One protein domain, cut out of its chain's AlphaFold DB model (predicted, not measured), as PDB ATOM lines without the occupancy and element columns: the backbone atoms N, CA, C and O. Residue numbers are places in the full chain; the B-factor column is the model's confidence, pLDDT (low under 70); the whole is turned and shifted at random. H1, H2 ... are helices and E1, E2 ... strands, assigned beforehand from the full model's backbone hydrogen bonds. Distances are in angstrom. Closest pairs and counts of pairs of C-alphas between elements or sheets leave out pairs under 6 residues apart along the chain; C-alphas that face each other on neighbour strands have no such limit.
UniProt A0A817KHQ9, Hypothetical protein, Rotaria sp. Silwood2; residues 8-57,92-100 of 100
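What this domain is: This is residues 8 to 57 and 92 to 100 of the 100 residues of the protein "Hypothetical protein" of Rotaria sp. Silwood2 (UniProt A0A817KHQ9). A narrow ribbon of two parallel strands, E1 and E2, lies between two helices, H1 over one face and H2 over the other. The four elements run along the length of the whole, the strands heading the reverse way to the helices, and the unnamed residues 53 to 57 run past the ribbon beside E1, away from E2. The printed part has 59 residues with two named helices and two named strands, in the order H1, E1, H2, E2, and its class is mixed, helices and strands. The whole is compact, with a radius of gyration of the C-alphas of 11.1 A, and rounded, with spans of 29 by 23 by 17 A.

Where its parts are: The sheet has E1, residues 23 to 27, 12.9 A from first to last C-alpha, and E2, residues 95 to 99, 12.6 A long. C-alpha 23, where E1 begins, is at (-27.737, -16.189, -33.717), and C-alpha 99, where E2 ends, is at (-21.570, -14.982, -20.975). H2, residues 32 to 47, is the longest helix, 22.9 A from first to last C-alpha. H1, residues 10 to 19, measures 14.4 A and begins at C-alpha 10, (-16.642, -20.813, -29.443).

How they stand to each other: E1 and E2 are parallel neighbours, with 17 degrees between their N-to-C directions. The C-alphas of His 23 and Thr 95 face each other at 4.8 A. N 96 and O 23, 3.0 A apart, and N 27 and O 98, 3.2 A apart, are within hydrogen-bond range. The closest C-alphas of H1 and E1 are those of Ala 17 and Phe 24, 5.6 A apart. Ala 17 also gives the closest C-alpha of H1 to E2, 6.4 A from that of Ile 96. The closest C-alphas of H2 and E1 are those of Ala 34 and Ala 27, 5.1 A apart. Those of H2 and E2 are Ser 42 and Thr 95, 7.0 A apart. H1 and H2 are apart. In H1 and H2 every O i to N i+4 pair is within hydrogen-bond range.

The domain as a whole: The two C-alphas farthest apart are those of Val 8 and Asn 47, at 30.3 A. The links from H1 to E1 and from E1 to H2 are tight, with 3 and 4 residues. The link from H2 to E2 is across the cut: residues 58 to 91 are not printed, and C-alphas 57 and 92 are 25.0 A apart. The mean pLDDT of the printed part is 77.6, and residues 48 to 57 and 92 to 100 are under 70.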
ATOM      1  N   VAL A   8     -16.286 -24.521 -22.655       86.62
ATOM      2  CA  VAL A   8     -16.994 -24.653 -23.939       86.62
ATOM      3  C   VAL A   8     -16.303 -23.771 -24.963       86.62
ATOM      4  O   VAL A   8     -16.120 -22.575 -24.727       86.62
ATOM      5  N   SER A   9     -15.897 -24.342 -26.090       90.88
ATOM      6  CA  SER A   9     -15.260 -23.604 -27.183       90.88
ATOM      7  C   SER A   9     -16.259 -22.712 -27.934       90.88
ATOM      8  O   SER A   9     -17.467 -22.953 -27.923       90.88
ATOM      9  N   SER A  10     -15.774 -21.665 -28.610       88.50
ATOM     10  CA  SER A  10     -16.642 -20.813 -29.443       88.50
ATOM     11  C   SER A  10     -17.275 -21.600 -30.594       88.50
ATOM     12  O   SER A  10     -18.401 -21.311 -30.992       88.50
ATOM     13  N   GLU A  11     -16.574 -22.613 -31.113       91.88
ATOM     14  CA  GLU A  11     -17.065 -23.434 -32.219       91.88
ATOM     15  C   GLU A  11     -18.234 -24.329 -31.793       91.88
ATOM     16  O   GLU A  11     -19.242 -24.377 -32.491       91.88
ATOM     17  N   GLU A  12     -18.165 -24.961 -30.615       91.19
ATOM     18  CA  GLU A  12     -19.293 -25.730 -30.069       91.19
ATOM     19  C   GLU A  12     -20.542 -24.857 -29.897       91.19
ATOM     20  O   GLU A  12     -21.643 -25.257 -30.280       91.19
ATOM     21  N   GLY A  13     -20.368 -23.633 -29.383       90.50
ATOM     22  CA  GLY A  13     -21.458 -22.665 -29.256       90.50
ATOM     23  C   GLY A  13     -22.064 -22.267 -30.606       90.50
ATOM     24  O   GLY A  13     -23.288 -22.210 -30.747       90.50
ATOM     25  N   ARG A  14     -21.222 -22.053 -31.624       90.12
ATOM     26  CA  ARG A  14     -21.654 -21.704 -32.985       90.12
ATOM     27  C   ARG A  14     -22.400 -22.851 -33.667       90.12
ATOM     28  O   ARG A  14     -23.448 -22.624 -34.267       90.12
ATOM     29  N   LEU A  15     -21.896 -24.081 -33.556       90.75
ATOM     30  CA  LEU A  15     -22.554 -25.269 -34.106       90.75
ATOM     31  C   LEU A  15     -23.938 -25.481 -33.483       90.75
ATOM     32  O   LEU A  15     -24.897 -25.755 -34.205       90.75
ATOM     33  N   LEU A  16     -24.061 -25.289 -32.166       90.50
ATOM     34  CA  LEU A  16     -25.344 -25.378 -31.471       90.50
ATOM     35  C   LEU A  16     -26.331 -24.304 -31.951       90.50
ATOM     36  O   LEU A  16     -27.493 -24.604 -32.222       90.50
ATOM     37  N   ALA A  17     -25.868 -23.063 -32.104       88.56
ATOM     38  CA  ALA A  17     -26.702 -21.962 -32.575       88.56
ATOM     39  C   ALA A  17     -27.205 -22.187 -34.012       88.56
ATOM     40  O   ALA A  17     -28.394 -22.025 -34.289       88.56
ATOM     41  N   ARG A  18     -26.338 -22.675 -34.908       87.81
ATOM     42  CA  ARG A  18     -26.736 -23.089 -36.262       87.81
ATOM     43  C   ARG A  18     -27.790 -24.192 -36.235       87.81
ATOM     44  O   ARG A  18     -28.786 -24.093 -36.945       87.81
ATOM     45  N   ALA A  19     -27.604 -25.215 -35.398       89.25
ATOM     46  CA  ALA A  19     -28.549 -26.326 -35.280       89.25
ATOM     47  C   ALA A  19     -29.946 -25.873 -34.822       89.25
ATOM     48  O   ALA A  19     -30.948 -26.474 -35.206       89.25
ATOM     49  N   TRP A  20     -30.022 -24.816 -34.011       88.75
ATOM     50  CA  TRP A  20     -31.288 -24.249 -33.535       88.75
ATOM     51  C   TRP A  20     -31.804 -23.096 -34.395       88.75
ATOM     52  O   TRP A  20     -32.873 -22.563 -34.099       88.75
ATOM     53  N   ASN A  21     -31.090 -22.744 -35.468       82.56
ATOM     54  CA  ASN A  21     -31.432 -21.640 -36.356       82.56
ATOM     55  C   ASN A  21     -31.559 -20.306 -35.591       82.56
ATOM     56  O   ASN A  21     -32.541 -19.577 -35.735       82.56
ATOM     57  N   VAL A  22     -30.571 -20.031 -34.735       84.06
ATOM     58  CA  VAL A  22     -30.477 -18.846 -33.869       84.06
ATOM     59  C   VAL A  22     -29.112 -18.182 -34.010       84.06
ATOM     60  O   VAL A  22     -28.132 -18.830 -34.374       84.06
ATOM     61  N   HIS A  23     -29.021 -16.891 -33.692       83.06
ATOM     62  CA  HIS A  23     -27.737 -16.189 -33.717       83.06
ATOM     63  C   HIS A  23     -26.837 -16.606 -32.548       83.06
ATOM     64  O   HIS A  23     -27.311 -16.820 -31.427       83.06
ATOM     65  N   PHE A  24     -25.530 -16.653 -32.812       88.56
ATOM     66  CA  PHE A  24     -24.488 -16.865 -31.812       88.56
ATOM     67  C   PHE A  24     -23.744 -15.563 -31.514       88.56
ATOM     68  O   PHE A  24     -23.233 -14.913 -32.430       88.56
ATOM     69  N   ILE A  25     -23.654 -15.200 -30.234       88.50
ATOM     70  CA  ILE A  25     -22.822 -14.092 -29.756       88.50
ATOM     71  C   ILE A  25     -22.113 -14.528 -28.474       88.50
ATOM     72  O   ILE A  25     -22.744 -14.970 -27.512       88.50
ATOM     73  N   GLU A  26     -20.798 -14.349 -28.457       86.44
ATOM     74  CA  GLU A  26     -19.982 -14.490 -27.259       86.44
ATOM     75  C   GLU A  26     -19.698 -13.105 -26.675       86.44
ATOM     76  O   GLU A  26     -19.282 -12.191 -27.392       86.44
ATOM     77  N   ALA A  27     -19.953 -12.937 -25.381       86.94
ATOM     78  CA  ALA A  27     -19.730 -11.677 -24.692       86.94
ATOM     79  C   ALA A  27     -19.211 -11.925 -23.277       86.94
ATOM     80  O   ALA A  27     -19.574 -12.898 -22.625       86.94
ATOM     81  N   SER A  28     -18.401 -10.998 -22.774       84.19
ATOM     82  CA  SER A  28     -18.083 -10.935 -21.352       84.19
ATOM     83  C   SER A  28     -18.786  -9.737 -20.745       84.19
ATOM     84  O   SER A  28     -18.744  -8.652 -21.324       84.19
ATOM     85  N   ALA A  29     -19.378  -9.898 -19.563       83.69
ATOM     86  CA  ALA A  29     -19.991  -8.783 -18.836       83.69
ATOM     87  C   ALA A  29     -18.974  -7.674 -18.496       83.69
ATOM     88  O   ALA A  29     -19.350  -6.521 -18.302       83.69
ATOM     89  N   MET A  30     -17.681  -8.014 -18.465       86.12
ATOM     90  CA  MET A  30     -16.593  -7.053 -18.288       86.12
ATOM     91  C   MET A  30     -16.281  -6.256 -19.565       86.12
ATOM     92  O   MET A  30     -15.649  -5.205 -19.490       86.12
ATOM     93  N   ASN A  31     -16.712  -6.739 -20.735       86.25
ATOM     94  CA  ASN A  31     -16.521  -6.083 -22.022       86.25
ATOM     95  C   ASN A  31     -17.820  -5.389 -22.460       86.25
ATOM     96  O   ASN A  31     -18.704  -5.991 -23.076       86.25
ATOM     97  N   LEU A  32     -17.903  -4.089 -22.170       87.31
ATOM     98  CA  LEU A  32     -19.063  -3.251 -22.481       87.31
ATOM     99  C   LEU A  32     -19.438  -3.260 -23.973       87.31
ATOM    100  O   LEU A  32     -20.621  -3.220 -24.305       87.31
ATOM    101  N   GLU A  33     -18.458  -3.327 -24.874       87.19
ATOM    102  CA  GLU A  33     -18.694  -3.295 -26.320       87.19
ATOM    103  C   GLU A  33     -19.394  -4.570 -26.807       87.19
ATOM    104  O   GLU A  33     -20.382  -4.500 -27.543       87.19
ATOM    105  N   ALA A  34     -18.949  -5.735 -26.327       78.81
ATOM    106  CA  ALA A  34     -19.579  -7.014 -26.645       78.81
ATOM    107  C   ALA A  34     -21.019  -7.088 -26.106       78.81
ATOM    108  O   ALA A  34     -21.925  -7.545 -26.807       78.81
ATOM    109  N   VAL A  35     -21.246  -6.575 -24.891       85.94
ATOM    110  CA  VAL A  35     -22.582  -6.500 -24.279       85.94
ATOM    111  C   VAL A  35     -23.496  -5.555 -25.058       85.94
ATOM    112  O   VAL A  35     -24.642  -5.899 -25.341       85.94
ATOM    113  N   LYS A  36     -23.006  -4.381 -25.467       89.44
ATOM    114  CA  LYS A  36     -23.790  -3.436 -26.271       89.44
ATOM    115  C   LYS A  36     -24.213  -4.058 -27.608       89.44
ATOM    116  O   LYS A  36     -25.393  -4.015 -27.955       89.44
ATOM    117  N   LYS A  37     -23.278  -4.714 -28.304       85.69
ATOM    118  CA  LYS A  37     -23.531  -5.403 -29.580       85.69
ATOM    119  C   LYS A  37     -24.571  -6.521 -29.451       85.69
ATOM    120  O   LYS A  37     -25.387  -6.702 -30.353       85.69
ATOM    121  N   LEU A  38     -24.563  -7.255 -28.334       88.12
ATOM    122  CA  LEU A  38     -25.570  -8.275 -28.020       88.12
ATOM    123  C   LEU A  38     -26.983  -7.677 -27.980       88.12
ATOM    124  O   LEU A  38     -27.900  -8.220 -28.604       88.12
ATOM    125  N   PHE A  39     -27.162  -6.562 -27.268       88.44
ATOM    126  CA  PHE A  39     -28.470  -5.917 -27.146       88.44
ATOM    127  C   PHE A  39     -28.937  -5.304 -28.465       88.44
ATOM    128  O   PHE A  39     -30.078  -5.538 -28.859       88.44
ATOM    129  N   GLU A  40     -28.065  -4.596 -29.186       88.50
ATOM    130  CA  GLU A  40     -28.399  -4.014 -30.493       88.50
ATOM    131  C   GLU A  40     -28.871  -5.089 -31.479       88.50
ATOM    132  O   GLU A  40     -29.932  -4.947 -32.087       88.50
ATOM    133  N   LYS A  41     -28.153  -6.215 -31.579       82.19
ATOM    134  CA  LYS A  41     -28.555  -7.321 -32.460       82.19
ATOM    135  C   LYS A  41     -29.842  -8.003 -32.034       82.19
ATOM    136  O   LYS A  41     -30.633  -8.367 -32.894       82.19
ATOM    137  N   SER A  42     -30.068  -8.158 -30.734       83.44
ATOM    138  CA  SER A  42     -31.318  -8.740 -30.240       83.44
ATOM    139  C   SER A  42     -32.514  -7.844 -30.578       83.44
ATOM    140  O   SER A  42     -33.546  -8.342 -31.014       83.44
ATOM    141  N   ILE A  43     -32.363  -6.520 -30.449       85.25
ATOM    142  CA  ILE A  43     -33.390  -5.541 -30.835       85.25
ATOM    143  C   ILE A  43     -33.631  -5.566 -32.347       85.25
ATOM    144  O   ILE A  43     -34.782  -5.583 -32.777       85.25
ATOM    145  N   HIS A  44     -32.570  -5.610 -33.155       81.38
ATOM    146  CA  HIS A  44     -32.703  -5.735 -34.606       81.38
ATOM    147  C   HIS A  44     -33.419  -7.029 -35.005       81.38
ATOM    148  O   HIS A  44     -34.404  -6.956 -35.730       81.38
ATOM    149  N   ALA A  45     -33.028  -8.175 -34.447       76.56
ATOM    150  CA  ALA A  45     -33.652  -9.461 -34.747       76.56
ATOM    151  C   ALA A  45     -35.131  -9.539 -34.321       76.56
ATOM    152  O   ALA A  45     -35.900 -10.295 -34.907       76.56
ATOM    153  N   MET A  46     -35.554  -8.777 -33.303       76.62
ATOM    154  CA  MET A  46     -36.972  -8.670 -32.926       76.62
ATOM    155  C   MET A  46     -37.776  -7.793 -33.893       76.62
ATOM    156  O   MET A  46     -38.955  -8.057 -34.114       76.62
ATOM    157  N   ASN A  47     -37.156  -6.751 -34.449       75.56
ATOM    158  CA  ASN A  47     -37.823  -5.781 -35.321       75.56
ATOM    159  C   ASN A  47     -37.777  -6.168 -36.808       75.56
ATOM    160  O   ASN A  47     -38.599  -5.688 -37.587       75.56
ATOM    161  N   TYR A  48     -36.831  -7.019 -37.203       63.75
ATOM    162  CA  TYR A  48     -36.585  -7.427 -38.582       63.75
ATOM    163  C   TYR A  48     -36.458  -8.951 -38.671       63.75
ATOM    164  O   TYR A  48     -35.828  -9.586 -37.826       63.75
ATOM    165  N   ILE A  49     -37.032  -9.547 -39.722       62.72
ATOM    166  CA  ILE A  49     -36.734 -10.932 -40.111       62.72
ATOM    167  C   ILE A  49     -35.385 -10.893 -40.834       62.72
ATOM    168  O   ILE A  49     -35.325 -10.907 -42.064       62.72
ATOM    169  N   ASP A  50     -34.306 -10.739 -40.074       57.81
ATOM    170  CA  ASP A  50     -32.969 -10.733 -40.654       57.81
ATOM    171  C   ASP A  50     -32.568 -12.164 -41.057       57.81
ATOM    172  O   ASP A  50     -32.814 -13.120 -40.309       57.81
ATOM    173  N   PRO A  51     -31.948 -12.356 -42.235       58.09
ATOM    174  CA  PRO A  51     -31.325 -13.625 -42.570       58.09
ATOM    175  C   PRO A  51     -30.202 -13.932 -41.567       58.09
ATOM    176  O   PRO A  51     -29.466 -13.050 -41.124       58.09
ATOM    177  N   ILE A  52     -30.075 -15.205 -41.186       60.22
ATOM    178  CA  ILE A  52     -29.102 -15.644 -40.180       60.22
ATOM    179  C   ILE A  52     -27.690 -15.522 -40.752       60.22
ATOM    180  O   ILE A  52     -27.244 -16.372 -41.517       60.22
ATOM    181  N   GLU A  53     -26.986 -14.462 -40.364       59.09
ATOM    182  CA  GLU A  53     -25.562 -14.289 -40.639       59.09
ATOM    183  C   GLU A  53     -24.729 -14.618 -39.392       59.09
ATOM    184  O   GLU A  53     -24.899 -14.021 -38.320       59.09
ATOM    185  N   ASP A  54     -23.810 -15.577 -39.542       55.28
ATOM    186  CA  ASP A  54     -22.776 -15.873 -38.555       55.28
ATOM    187  C   ASP A  54     -21.761 -14.730 -38.517       55.28
ATOM    188  O   ASP A  54     -21.095 -14.430 -39.509       55.28
ATOM    189  N   ILE A  55     -21.593 -14.101 -37.357       54.38
ATOM    190  CA  ILE A  55     -20.568 -13.072 -37.189       54.38
ATOM    191  C   ILE A  55     -19.271 -13.764 -36.783       54.38
ATOM    192  O   ILE A  55     -19.104 -14.189 -35.637       54.38
ATOM    193  N   ASN A  56     -18.326 -13.836 -37.711       47.56
ATOM    194  CA  ASN A  56     -16.935 -14.096 -37.371       47.56
ATOM    195  C   ASN A  56     -16.369 -12.852 -36.667       47.56
ATOM    196  O   ASN A  56     -16.334 -11.764 -37.241       47.56
ATOM    197  N   GLN A  57     -15.950 -12.988 -35.407       46.16
ATOM    198  CA  GLN A  57     -14.994 -12.062 -34.801       46.16
ATOM    199  C   GLN A  57     -13.590 -12.498 -35.239       46.16
ATOM    200  O   GLN A  57     -12.892 -13.177 -34.489       46.16
ATOM    201  N   SER A  92     -40.211 -16.465 -34.625       52.62
ATOM    202  CA  SER A  92     -39.678 -15.906 -33.385       52.62
ATOM    203  C   SER A  92     -38.149 -15.949 -33.448       52.62
ATOM    204  O   SER A  92     -37.554 -17.026 -33.369       52.62
ATOM    205  N   SER A  93     -37.528 -14.781 -33.613       60.28
ATOM    206  CA  SER A  93     -36.079 -14.613 -33.564       60.28
ATOM    207  C   SER A  93     -35.574 -14.932 -32.161       60.28
ATOM    208  O   SER A  93     -35.900 -14.247 -31.191       60.28
ATOM    209  N   LYS A  94     -34.792 -16.003 -32.046       67.81
ATOM    210  CA  LYS A  94     -34.141 -16.427 -30.804       67.81
ATOM    211  C   LYS A  94     -32.629 -16.250 -30.964       67.81
ATOM    212  O   LYS A  94     -32.096 -16.421 -32.058       67.81
ATOM    213  N   THR A  95     -31.947 -15.928 -29.867       68.94
ATOM    214  CA  THR A  95     -30.490 -15.720 -29.815       68.94
ATOM    215  C   THR A  95     -29.925 -16.523 -28.653       68.94
ATOM    216  O   THR A  95     -30.474 -16.475 -27.552       68.94
ATOM    217  N   ILE A  96     -28.827 -17.247 -28.876       68.69
ATOM    218  CA  ILE A  96     -28.051 -17.867 -27.797       68.69
ATOM    219  C   ILE A  96     -26.884 -16.940 -27.470       68.69
ATOM    220  O   ILE A  96     -26.111 -16.556 -28.350       68.69
ATOM    221  N   CYS A  97     -26.745 -16.608 -26.189       64.69
ATOM    222  CA  CYS A  97     -25.608 -15.869 -25.666       64.69
ATOM    223  C   CYS A  97     -24.838 -16.745 -24.679       64.69
ATOM    224  O   CYS A  97     -25.433 -17.347 -23.784       64.69
ATOM    225  N   ILE A  98     -23.517 -16.787 -24.837       67.94
ATOM    226  CA  ILE A  98     -22.612 -17.314 -23.817       67.94
ATOM    227  C   ILE A  98     -21.968 -16.111 -23.135       67.94
ATOM    228  O   ILE A  98     -21.300 -15.312 -23.794       67.94
ATOM    229  N   ILE A  99     -22.200 -15.992 -21.826       62.03
ATOM    230  CA  ILE A  99     -21.570 -14.982 -20.975       62.03
ATOM    231  C   ILE A  99     -20.383 -15.644 -20.279       62.03
ATOM    232  O   ILE A  99     -20.576 -16.592 -19.515       62.03
ATOM    233  N   SER A 100     -19.175 -15.158 -20.566       56.75
ATOM    234  CA  SER A 100     -17.916 -15.609 -19.951       56.75
ATOM    235  C   SER A 100     -17.351 -14.604 -18.957       56.75
ATOM    236  O   SER A 100     -17.314 -13.395 -19.310       56.75
TER     237      SER A 100